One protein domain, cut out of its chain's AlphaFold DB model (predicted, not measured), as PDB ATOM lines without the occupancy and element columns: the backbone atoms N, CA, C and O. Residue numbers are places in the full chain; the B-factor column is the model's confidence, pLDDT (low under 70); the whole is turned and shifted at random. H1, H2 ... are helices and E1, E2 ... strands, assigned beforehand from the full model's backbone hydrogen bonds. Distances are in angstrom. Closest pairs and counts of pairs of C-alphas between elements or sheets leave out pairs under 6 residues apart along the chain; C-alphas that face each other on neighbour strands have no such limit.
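AT A GLANCE: This is residues 8 to 96 of the 111 residues of an uncharacterized protein of Nostoc sp. NIES-2111 (UniProt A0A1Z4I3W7). A small parallel sheet of three strands has helix H1 packed over it, running along the strands, while the longer helix H2 only grazes it, chiefly near edge strand E1. Between E3 and H2 a long stretch with no named element, residues 55 to 76, includes a loop, residues 68 to 73, that sticks out. After H2 the backbone folds back, and residues 94 to 95 pair with residues 8 to 9 of E1. The printed part has 89 residues, with elements in the order E1, H1, E2, E3, H2, strands ordered E1, E2, E3, and a mixed class with under half of the residues in named elements. It is compact, with a radius of gyration of the C-alphas of 13.1 A and spans of 39 by 29 by 22 A.

HOW THE PARTS SIT: E1, residues 8 to 11, is parallel to E2, residues 34 to 39, at 15 degrees; N 10 and O 36 are within hydrogen-bond range at 3.0 A. H1, residues 19 to 30, lies over E2 at a height over the sheet of 10.5 A, and only just not over E1, on which 2 of its 12 C-alphas fall. The closest C-alphas of H1 and E2 are those of Ile 29 and Tyr 35, 6.4 A apart. E1, H1 and E2 form a strand-helix-strand unit, two parallel neighbour strands with a helix between, whose crossover is right-handed. E2 is parallel to E3, residues 51 to 54, at 31 degrees, with N 53 and O 37 at 2.9 A. H2, residues 77 to 91, only grazes the sheet with residues 80 to 88; the closest C-alphas of E1 and H2 are those of Leu 11 and Ala 80, 7.0 A apart. H1 and H2 are apart. In both helices every O i to N i+4 pair is within hydrogen-bond range.

IN THESE COORDINATES: E1 starts at C-alpha 8 (228.882, 252.912, 254.658). H1 is 15.8 A long, E2 16.1 A and H2 20.5 A, ending at C-alpha 91 (230.193, 245.068, 246.332).

THE WHOLE: The C-alphas farthest apart, those of Gly 32 and Ser 69, are 40.1 A apart. The printed part has no cut; the links E2 to E3 and E3 to H2 are long. Mean pLDDT of the printed part is 97.3, and no printed residue is under 70.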
ATOM      1  N   ILE A   8     229.765 253.616 253.728       97.31
ATOM      2  CA  ILE A   8     228.882 252.912 254.658       97.31
ATOM      3  C   ILE A   8     227.577 252.608 253.935       97.31
ATOM      4  O   ILE A   8     227.051 253.459 253.223       97.31
ATOM      5  N   GLN A   9     227.062 251.396 254.097       98.31
ATOM      6  CA  GLN A   9     225.895 250.917 253.370       98.31
ATOM      7  C   GLN A   9     224.846 250.373 254.343       98.31
ATOM      8  O   GLN A   9     225.189 249.655 255.280       98.31
ATOM      9  N   GLY A  10     223.575 250.680 254.096       98.31
ATOM     10  CA  GLY A  10     222.447 250.188 254.889       98.31
ATOM     11  C   GLY A  10     221.194 249.988 254.040       98.31
ATOM     12  O   GLY A  10     221.135 250.414 252.886       98.31
ATOM     13  N   LEU A  11     220.184 249.338 254.611       98.69
ATOM     14  CA  LEU A  11     218.898 249.059 253.967       98.69
ATOM     15  C   LEU A  11     217.762 249.654 254.790       98.69
ATOM     16  O   LEU A  11     217.741 249.503 256.010       98.69
ATOM     17  N   TRP A  12     216.769 250.222 254.110       98.56
ATOM     18  CA  TRP A  12     215.493 250.549 254.730       98.56
ATOM     19  C   TRP A  12     214.312 250.033 253.911       98.56
ATOM     20  O   TRP A  12     214.207 250.280 252.709       98.56
ATOM     21  N   ILE A  13     213.396 249.336 254.588       97.38
ATOM     22  CA  ILE A  13     212.124 248.875 254.023       97.38
ATOM     23  C   ILE A  13     210.994 249.533 254.810       97.38
ATOM     24  O   ILE A  13     210.672 249.133 255.927       97.38
ATOM     25  N   GLY A  14     210.394 250.561 254.214       94.44
ATOM     26  CA  GLY A  14     209.290 251.316 254.797       94.44
ATOM     27  C   GLY A  14     209.239 252.748 254.270       94.44
ATOM     28  O   GLY A  14     210.238 253.292 253.821       94.44
ATOM     29  N   GLY A  15     208.078 253.398 254.362       97.12
ATOM     30  CA  GLY A  15     207.856 254.695 253.702       97.12
ATOM     31  C   GLY A  15     208.455 255.928 254.393       97.12
ATOM     32  O   GLY A  15     208.325 257.038 253.880       97.12
ATOM     33  N   LYS A  16     209.057 255.799 255.581       98.12
ATOM     34  CA  LYS A  16     209.698 256.925 256.285       98.12
ATOM     35  C   LYS A  16     210.758 256.460 257.274       98.12
ATOM     36  O   LYS A  16     210.564 255.427 257.909       98.12
ATOM     37  N   LEU A  17     211.792 257.274 257.464       98.56
ATOM     38  CA  LEU A  17     212.750 257.129 258.559       98.56
ATOM     39  C   LEU A  17     212.224 257.805 259.831       98.56
ATOM     40  O   LEU A  17     211.695 258.926 259.783       98.56
ATOM     41  N   SER A  18     212.373 257.141 260.978       98.12
ATOM     42  CA  SER A  18     212.152 257.758 262.286       98.12
ATOM     43  C   SER A  18     213.352 258.633 262.666       98.12
ATOM     44  O   SER A  18     214.296 258.806 261.893       98.12
ATOM     45  N   ILE A  19     213.306 259.244 263.852       98.44
ATOM     46  CA  ILE A  19     214.422 260.052 264.360       98.44
ATOM     47  C   ILE A  19     215.671 259.183 264.555       98.44
ATOM     48  O   ILE A  19     216.772 259.664 264.303       98.44
ATOM     49  N   MET A  20     215.517 257.914 264.953       98.31
ATOM     50  CA  MET A  20     216.657 257.023 265.180       98.31
ATOM     51  C   MET A  20     217.448 256.803 263.890       98.31
ATOM     52  O   MET A  20     218.650 257.063 263.863       98.31
ATOM     53  N   GLU A  21     216.773 256.436 262.797       98.62
ATOM     54  CA  GLU A  21     217.456 256.192 261.525       98.62
ATOM     55  C   GLU A  21     218.042 257.467 260.925       98.62
ATOM     56  O   GLU A  21     219.150 257.458 260.387       98.62
ATOM     57  N   GLN A  22     217.352 258.595 261.092       98.75
ATOM     58  CA  GLN A  22     217.895 259.891 260.700       98.75
ATOM     59  C   GLN A  22     219.193 260.221 261.444       98.75
ATOM     60  O   GLN A  22     220.154 260.680 260.820       98.75
ATOM     61  N   LEU A  23     219.236 259.998 262.761       98.62
ATOM     62  CA  LEU A  23     220.421 260.251 263.581       98.62
ATOM     63  C   LEU A  23     221.559 259.289 263.245       98.62
ATOM     64  O   LEU A  23     222.697 259.744 263.121       98.62
ATOM     65  N   SER A  24     221.256 258.005 263.041       98.75
ATOM     66  CA  SER A  24     222.222 256.996 262.604       98.75
ATOM     67  C   SER A  24     222.921 257.435 261.321       98.75
ATOM     68  O   SER A  24     224.120 257.713 261.338       98.75
ATOM     69  N   ILE A  25     222.169 257.640 260.241       98.81
ATOM     70  CA  ILE A  25     222.723 258.027 258.939       98.81
ATOM     71  C   ILE A  25     223.487 259.356 259.036       98.81
ATOM     72  O   ILE A  25     224.632 259.466 258.590       98.81
ATOM     73  N   SER A  26     222.892 260.361 259.691       98.75
ATOM     74  CA  SER A  26     223.526 261.675 259.861       98.75
ATOM     75  C   SER A  26     224.849 261.594 260.621       98.75
ATOM     76  O   SER A  26     225.756 262.381 260.349       98.75
ATOM     77  N   SER A  27     224.978 260.677 261.584       98.62
ATOM     78  CA  SER A  27     226.206 260.520 262.368       98.62
ATOM     79  C   SER A  27     227.380 260.046 261.508       98.62
ATOM     80  O   SER A  27     228.483 260.572 261.649       98.62
ATOM     81  N   PHE A  28     227.151 259.129 260.563       98.31
ATOM     82  CA  PHE A  28     228.183 258.675 259.629       98.31
ATOM     83  C   PHE A  28     228.591 259.782 258.659       98.31
ATOM     84  O   PHE A  28     229.783 260.052 258.506       98.31
ATOM     85  N   ILE A  29     227.611 260.482 258.078       98.31
ATOM     86  CA  ILE A  29     227.863 261.613 257.172       98.31
ATOM     87  C   ILE A  29     228.689 262.698 257.879       98.31
ATOM     88  O   ILE A  29     229.684 263.178 257.338       98.31
ATOM     89  N   LYS A  30     228.338 263.047 259.124       97.81
ATOM     90  CA  LYS A  30     229.087 264.028 259.933       97.81
ATOM     91  C   LYS A  30     230.520 263.598 260.238       97.81
ATOM     92  O   LYS A  30     231.382 264.458 260.387       97.81
ATOM     93  N   ASN A  31     230.781 262.296 260.314       96.88
ATOM     94  CA  ASN A  31     232.129 261.756 260.481       96.88
ATOM     95  C   ASN A  31     232.891 261.617 259.151       96.88
ATOM     96  O   ASN A  31     233.999 261.089 259.142       96.88
ATOM     97  N   GLY A  32     232.351 262.120 258.035       95.38
ATOM     98  CA  GLY A  32     233.033 262.164 256.740       95.38
ATOM     99  C   GLY A  32     232.862 260.908 255.882       95.38
ATOM    100  O   GLY A  32     233.558 260.770 254.873       95.38
ATOM    101  N   HIS A  33     231.955 260.008 256.266       96.75
ATOM    102  CA  HIS A  33     231.592 258.852 255.453       96.75
ATOM    103  C   HIS A  33     230.582 259.223 254.368       96.75
ATOM    104  O   HIS A  33     229.731 260.095 254.547       96.75
ATOM    105  N   GLU A  34     230.643 258.506 253.253       97.06
ATOM    106  CA  GLU A  34     229.565 258.486 252.271       97.06
ATOM    107  C   GLU A  34     228.576 257.389 252.670       97.06
ATOM    108  O   GLU A  34     228.984 256.245 252.870       97.06
ATOM    109  N   TYR A  35     227.292 257.725 252.812       98.38
ATOM    110  CA  TYR A  35     226.273 256.768 253.247       98.38
ATOM    111  C   TYR A  35     225.369 256.371 252.080       98.38
ATOM    112  O   TYR A  35     224.665 257.217 251.528       98.38
ATOM    113  N   HIS A  36     225.375 255.090 251.712       98.56
ATOM    114  CA  HIS A  36     224.488 254.503 250.708       98.56
ATOM    115  C   HIS A  36     223.298 253.848 251.400       98.56
ATOM    116  O   HIS A  36     223.450 252.834 252.081       98.56
ATOM    117  N   LEU A  37     222.108 254.409 251.204       98.81
ATOM    118  CA  LEU A  37     220.864 253.826 251.692       98.81
ATOM    119  C   LEU A  37     220.140 253.132 250.539       98.81
ATOM    120  O   LEU A  37     219.678 253.788 249.603       98.81
ATOM    121  N   TYR A  38     220.035 251.808 250.621       98.69
ATOM    122  CA  TYR A  38     219.236 251.011 249.699       98.69
ATOM    123  C   TYR A  38     217.766 251.053 250.118       98.69
ATOM    124  O   TYR A  38     217.440 250.829 251.286       98.69
ATOM    125  N   VAL A  39     216.885 251.333 249.160       98.75
ATOM    126  CA  VAL A  39     215.428 251.391 249.347       98.75
ATOM    127  C   VAL A  39     214.725 250.749 248.153       98.75
ATOM    128  O   VAL A  39     215.312 250.630 247.080       98.75
ATOM    129  N   TYR A  40     213.473 250.336 248.335       98.31
ATOM    130  CA  TYR A  40     212.643 249.797 247.246       98.31
ATOM    131  C   TYR A  40     211.557 250.764 246.770       98.31
ATOM    132  O   TYR A  40     211.101 250.652 245.639       98.31
ATOM    133  N   ASP A  41     211.179 251.719 247.615       96.50
ATOM    134  CA  ASP A  41     210.098 252.672 247.379       96.50
ATOM    135  C   ASP A  41     210.537 254.075 247.818       96.50
ATOM    136  O   ASP A  41     211.607 254.257 248.407       96.50
ATOM    137  N   GLU A  42     209.697 255.082 247.574       97.44
ATOM    138  CA  GLU A  42     209.920 256.425 248.110       97.44
ATOM    139  C   GLU A  42     209.926 256.422 249.648       97.44
ATOM    140  O   GLU A  42     208.973 255.984 250.301       97.44
ATOM    141  N   VAL A  43     210.990 256.975 250.239       98.44
ATOM    142  CA  VAL A  43     211.159 257.069 251.695       98.44
ATOM    143  C   VAL A  43     211.228 258.530 252.121       98.44
ATOM    144  O   VAL A  43     212.023 259.320 251.617       98.44
ATOM    145  N   LYS A  44     210.395 258.901 253.093       98.62
ATOM    146  CA  LYS A  44     210.384 260.246 253.680       98.62
ATOM    147  C   LYS A  44     211.446 260.397 254.769       98.62
ATOM    148  O   LYS A  44     211.802 259.434 255.447       98.62
ATOM    149  N   ASN A  45     211.855 261.645 255.002       98.44
ATOM    150  CA  ASN A  45     212.792 262.056 256.056       98.44
ATOM    151  C   ASN A  45     214.203 261.470 255.920       98.44
ATOM    152  O   ASN A  45     214.849 261.177 256.921       98.44
ATOM    153  N   ILE A  46     214.696 261.284 254.698       98.62
ATOM    154  CA  ILE A  46     216.084 260.868 254.514       98.62
ATOM    155  C   ILE A  46     217.013 262.066 254.774       98.62
ATOM    156  O   ILE A  46     216.776 263.135 254.204       98.62
ATOM    157  N   PRO A  47     218.059 261.930 255.611       98.56
ATOM    158  CA  PRO A  47     219.013 263.009 255.840       98.56
ATOM    159  C   PRO A  47     219.689 263.489 254.554       98.56
ATOM    160  O   PRO A  47     220.068 262.692 253.691       98.56
ATOM    161  N   ALA A  48     219.888 264.801 254.448       98.19
ATOM    162  CA  ALA A  48     220.628 265.393 253.340       98.19
ATOM    163  C   ALA A  48     222.063 264.840 253.273       98.19
ATOM    164  O   ALA A  48     222.716 264.656 254.299       98.19
ATOM    165  N   GLY A  49     222.549 264.588 252.056       97.88
ATOM    166  CA  GLY A  49     223.859 263.971 251.815       97.88
ATOM    167  C   GLY A  49     223.844 262.439 251.776       97.88
ATOM    168  O   GLY A  49     224.862 261.842 251.439       97.88
ATOM    169  N   THR A  50     222.708 261.797 252.065       98.62
ATOM    170  CA  THR A  50     222.542 260.351 251.855       98.62
ATOM    171  C   THR A  50     222.479 260.043 250.360       98.62
ATOM    172  O   THR A  50     221.714 260.669 249.625       98.62
ATOM    173  N   VAL A  51     223.241 259.049 249.907       98.56
ATOM    174  CA  VAL A  51     223.174 258.532 248.538       98.56
ATOM    175  C   VAL A  51     222.115 257.437 248.488       98.56
ATOM    176  O   VAL A  51     222.262 256.398 249.127       98.56
ATOM    177  N   ILE A  52     221.049 257.652 247.721       98.62
ATOM    178  CA  ILE A  52     219.978 256.662 247.568       98.62
ATOM    179  C   ILE A  52     220.360 255.650 246.493       98.62
ATOM    180  O   ILE A  52     220.857 256.026 245.429       98.62
ATOM    181  N   LYS A  53     220.129 254.369 246.779       98.56
ATOM    182  CA  LYS A  53     220.357 253.248 245.864       98.56
ATOM    183  C   LYS A  53     219.096 252.398 245.737       98.56
ATOM    184  O   LYS A  53     218.336 252.276 246.696       98.56
ATOM    185  N   ASP A  54     218.905 251.791 244.571       98.50
ATOM    186  CA  ASP A  54     217.816 250.839 244.354       98.50
ATOM    187  C   ASP A  54     218.181 249.487 244.986       98.50
ATOM    188  O   ASP A  54     219.196 248.871 244.650       98.50
ATOM    189  N   GLY A  55     217.356 249.013 245.923       98.19
ATOM    190  CA  GLY A  55     217.514 247.710 246.567       98.19
ATOM    191  C   GLY A  55     217.507 246.541 245.577       98.19
ATOM    192  O   GLY A  55     218.209 245.550 245.801       98.19
ATOM    193  N   ASN A  56     216.812 246.685 244.444       98.38
ATOM    194  CA  ASN A  56     216.751 245.664 243.398       98.38
ATOM    195  C   ASN A  56     218.114 245.375 242.752       98.38
ATOM    196  O   ASN A  56     218.292 244.297 242.186       98.38
ATOM    197  N   GLU A  57     219.100 246.274 242.883       97.88
ATOM    198  CA  GLU A  57     220.483 246.019 242.454       97.88
ATOM    199  C   GLU A  57     221.152 244.872 243.232       97.88
ATOM    200  O   GLU A  57     222.130 244.290 242.761       97.88
ATOM    201  N   ILE A  58     220.666 244.573 244.441       98.25
ATOM    202  CA  ILE A  58     221.252 243.574 245.341       98.25
ATOM    203  C   ILE A  58     220.353 242.347 245.449       98.25
ATOM    204  O   ILE A  58     220.816 241.220 245.264       98.25
ATOM    205  N   LEU A  59     219.070 242.558 245.751       97.88
ATOM    206  CA  LEU A  59     218.057 241.510 245.804       97.88
ATOM    207  C   LEU A  59     216.729 242.048 245.260       97.88
ATOM    208  O   LEU A  59     216.332 243.144 245.630       97.88
ATOM    209  N   PRO A  60     215.995 241.284 244.433       98.00
ATOM    210  CA  PRO A  60     214.694 241.725 243.940       98.00
ATOM    211  C   PRO A  60     213.675 241.919 245.067       98.00
ATOM    212  O   PRO A  60     213.587 241.082 245.973       98.00
ATOM    213  N   SER A  61     212.826 242.943 244.948       97.56
ATOM    214  CA  SER A  61     211.727 243.216 245.889       97.56
ATOM    215  C   SER A  61     210.766 242.033 246.060       97.56
ATOM    216  O   SER A  61     210.224 241.817 247.141       97.56
ATOM    217  N   SER A  62     210.624 241.185 245.035       97.81
ATOM    218  CA  SER A  62     209.821 239.957 245.083       97.81
ATOM    219  C   SER A  62     210.322 238.919 246.096       97.81
ATOM    220  O   SER A  62     209.632 237.936 246.355       97.81
ATOM    221  N   ARG A  63     211.539 239.090 246.630       97.38
ATOM    222  CA  ARG A  63     212.113 238.241 247.682       97.38
ATOM    223  C   ARG A  63     211.941 238.820 249.083       97.38
ATOM    224  O   ARG A  63     212.371 238.173 250.033       97.38
ATOM    225  N   ILE A  64     211.357 240.011 249.225       97.75
ATOM    226  CA  ILE A  64     211.111 240.615 250.534       97.75
ATOM    227  C   ILE A  64     210.144 239.730 251.322       97.75
ATOM    228  O   ILE A  64     209.088 239.332 250.832       97.75
ATOM    229  N   PHE A  65     210.507 239.439 252.568       97.44
ATOM    230  CA  PHE A  65     209.670 238.697 253.499       97.44
ATOM    231  C   PHE A  65     209.806 239.260 254.909       97.44
ATOM    232  O   PHE A  65     210.792 239.909 255.257       97.44
ATOM    233  N   THR A  66     208.813 238.954 255.736       97.62
ATOM    234  CA  THR A  66     208.853 239.188 257.177       97.62
ATOM    235  C   THR A  66     208.725 237.872 257.924       97.62
ATOM    236  O   THR A  66     208.196 236.889 257.390       97.62
ATOM    237  N   TYR A  67     209.175 237.829 259.176       95.12
ATOM    238  CA  TYR A  67     208.831 236.700 260.037       95.12
ATOM    239  C   TYR A  67     207.312 236.631 260.223       95.12
ATOM    240  O   TYR A  67     206.662 237.625 260.540       95.12
ATOM    241  N   GLN A  68     206.739 235.446 260.036       95.44
ATOM    242  CA  GLN A  68     205.283 235.264 260.041       95.44
ATOM    243  C   GLN A  68     204.710 235.004 261.446       95.44
ATOM    244  O   GLN A  68     203.513 235.191 261.684       95.44
ATOM    245  N   SER A  69     205.551 234.596 262.396       94.44
ATOM    246  CA  SER A  69     205.157 234.214 263.753       94.44
ATOM    247  C   SER A  69     206.285 234.458 264.766       94.44
ATOM    248  O   SER A  69     207.414 234.779 264.395       94.44
ATOM    249  N   GLY A  70     205.965 234.322 266.057       94.44
ATOM    250  CA  GLY A  70     206.915 234.510 267.155       94.44
ATOM    251  C   GLY A  70     207.184 235.977 267.503       94.44
ATOM    252  O   GLY A  70     206.502 236.886 267.031       94.44
ATOM    253  N   TRP A  71     208.189 236.196 268.353       90.56
ATOM    254  CA  TRP A  71     208.538 237.512 268.904       90.56
ATOM    255  C   TRP A  71     208.912 238.552 267.830       90.56
ATOM    256  O   TRP A  71     208.644 239.734 268.001       90.56
ATOM    257  N   GLY A  72     209.455 238.111 266.692       90.75
ATOM    258  CA  GLY A  72     209.832 238.973 265.567       90.75
ATOM    259  C   GLY A  72     208.765 239.131 264.482       90.75
ATOM    260  O   GLY A  72     209.102 239.583 263.391       90.75
ATOM    261  N   LYS A  73     207.510 238.716 264.715       96.06
ATOM    262  CA  LYS A  73     206.463 238.741 263.682       96.06
ATOM    263  C   LYS A  73     206.343 240.128 263.035       96.06
ATOM    264  O   LYS A  73     206.174 241.128 263.721       96.06
ATOM    265  N   GLY A  74     206.387 240.167 261.705       95.38
ATOM    266  CA  GLY A  74     206.340 241.394 260.907       95.38
ATOM    267  C   GLY A  74     207.695 242.078 260.705       95.38
ATOM    268  O   GLY A  74     207.777 243.007 259.910       95.38
ATOM    269  N   SER A  75     208.765 241.616 261.359       95.31
ATOM    270  CA  SER A  75     210.109 242.164 261.165       95.31
ATOM    271  C   SER A  75     210.732 241.695 259.853       95.31
ATOM    272  O   SER A  75     210.641 240.518 259.493       95.31
ATOM    273  N   TYR A  76     211.426 242.619 259.186       97.06
ATOM    274  CA  TYR A  76     212.251 242.371 258.002       97.06
ATOM    275  C   TYR A  76     213.670 241.892 258.337       97.06
ATOM    276  O   TYR A  76     214.462 241.716 257.417       97.06
ATOM    277  N   ALA A  77     214.019 241.675 259.613       95.12
ATOM    278  CA  ALA A  77     215.396 241.365 260.018       95.12
ATOM    279  C   ALA A  77     215.998 240.172 259.249       95.12
ATOM    280  O   ALA A  77     217.104 240.274 258.728       95.12
ATOM    281  N   GLY A  78     215.232 239.092 259.047       96.62
ATOM    282  CA  GLY A  78     215.702 237.949 258.255       96.62
ATOM    283  C   GLY A  78     215.961 238.279 256.778       96.62
ATOM    284  O   GLY A  78     216.890 237.743 256.172       96.62
ATOM    285  N   PHE A  79     215.172 239.178 256.182       98.06
ATOM    286  CA  PHE A  79     215.433 239.657 254.826       98.06
ATOM    287  C   PHE A  79     216.658 240.580 254.786       98.06
ATOM    288  O   PHE A  79     217.497 240.432 253.897       98.06
ATOM    289  N   ALA A  80     216.791 241.490 255.756       98.06
ATOM    290  CA  ALA A  80     217.932 242.393 255.873       98.06
ATOM    291  C   ALA A  80     219.255 241.625 256.016       98.06
ATOM    292  O   ALA A  80     220.235 241.968 255.355       98.06
ATOM    293  N   ASP A  81     219.263 240.523 256.772       97.81
ATOM    294  CA  ASP A  81     220.406 239.611 256.853       97.81
ATOM    295  C   ASP A  81     220.786 239.047 255.483       97.81
ATOM    296  O   ASP A  81     221.947 239.118 255.073       97.81
ATOM    297  N   SER A  82     219.804 238.524 254.743       98.19
ATOM    298  CA  SER A  82     220.034 238.003 253.395       98.19
ATOM    299  C   SER A  82     220.589 239.084 252.470       98.19
ATOM    300  O   SER A  82     221.583 238.859 251.777       98.19
ATOM    301  N   PHE A  83     219.993 240.277 252.494       98.62
ATOM    302  CA  PHE A  83     220.423 241.425 251.704       98.62
ATOM    303  C   PHE A  83     221.871 241.808 252.005       98.62
ATOM    304  O   PHE A  83     222.671 241.937 251.080       98.62
ATOM    305  N   ARG A  84     222.233 241.915 253.288       98.56
ATOM    306  CA  ARG A  84     223.590 242.232 253.744       98.56
ATOM    307  C   ARG A  84     224.625 241.269 253.172       98.56
ATOM    308  O   ARG A  84     225.640 241.714 252.644       98.56
ATOM    309  N   PHE A  85     224.374 239.961 253.230       98.12
ATOM    310  CA  PHE A  85     225.322 238.985 252.687       98.12
ATOM    311  C   PHE A  85     225.474 239.100 251.165       98.12
ATOM    312  O   PHE A  85     226.596 239.030 250.663       98.12
ATOM    313  N   HIS A  86     224.382 239.322 250.425       98.31
ATOM    314  CA  HIS A  86     224.451 239.529 248.974       98.31
ATOM    315  C   HIS A  86     225.186 240.827 248.620       98.31
ATOM    316  O   HIS A  86     226.027 240.827 247.719       98.31
ATOM    317  N   LEU A  87     224.923 241.908 249.358       98.19
ATOM    318  CA  LEU A  87     225.598 243.188 249.189       98.19
ATOM    319  C   LEU A  87     227.108 243.043 249.378       98.19
ATOM    320  O   LEU A  87     227.874 243.394 248.483       98.19
ATOM    321  N   LEU A  88     227.532 242.504 250.523       96.69
ATOM    322  CA  LEU A  88     228.948 242.386 250.866       96.69
ATOM    323  C   LEU A  88     229.681 241.431 249.923       96.69
ATOM    324  O   LEU A  88     230.815 241.706 249.543       96.69
ATOM    325  N   LYS A  89     229.028 240.352 249.476       97.00
ATOM    326  CA  LYS A  89     229.599 239.448 248.471       97.00
ATOM    327  C   LYS A  89     229.839 240.142 247.127       97.00
ATOM    328  O   LYS A  89     230.854 239.884 246.491       97.00
ATOM    329  N   ASN A  90     228.903 240.981 246.681       94.31
ATOM    330  CA  ASN A  90     228.936 241.556 245.334       94.31
ATOM    331  C   ASN A  90     229.713 242.878 245.260       94.31
ATOM    332  O   ASN A  90     230.345 243.156 244.245       94.31
ATOM    333  N   LYS A  91     229.634 243.708 246.306       93.44
ATOM    334  CA  LYS A  91     230.193 245.068 246.332       93.44
ATOM    335  C   LYS A  91     231.281 245.266 247.394       93.44
ATOM    336  O   LYS A  91     232.035 246.230 247.300       93.44
ATOM    337  N   GLY A  92     231.381 244.384 248.391       92.25
ATOM    338  CA  GLY A  92     232.252 244.586 249.550       92.25
ATOM    339  C   GLY A  92     231.840 245.804 250.385       92.25
ATOM    340  O   GLY A  92     230.661 246.164 250.446       92.25
ATOM    341  N   GLY A  93     232.824 246.448 251.015       91.00
ATOM    342  CA  GLY A  93     232.624 247.636 251.847       91.00
ATOM    343  C   GLY A  93     232.032 247.318 253.221       91.00
ATOM    344  O   GLY A  93     232.169 246.207 253.729       91.00
ATOM    345  N   TRP A  94     231.381 248.313 253.826       95.19
ATOM    346  CA  TRP A  94     230.884 248.230 255.199       95.19
ATOM    347  C   TRP A  94     229.365 248.283 255.245       95.19
ATOM    348  O   TRP A  94     228.751 249.188 254.678       95.19
ATOM    349  N   TRP A  95     228.770 247.325 255.949       97.50
ATOM    350  CA  TRP A  95     227.357 247.345 256.308       97.50
ATOM    351  C   TRP A  95     227.170 247.931 257.703       97.50
ATOM    352  O   TRP A  95     227.908 247.566 258.622       97.50
ATOM    353  N   VAL A  96     226.146 248.764 257.877       97.62
ATOM    354  CA  VAL A  96     225.704 249.243 259.186       97.62
ATOM    355  C   VAL A  96     224.175 249.266 259.256       97.62
ATOM    356  O   VAL A  96     223.520 249.785 258.351       97.62
TER     357      VAL A  96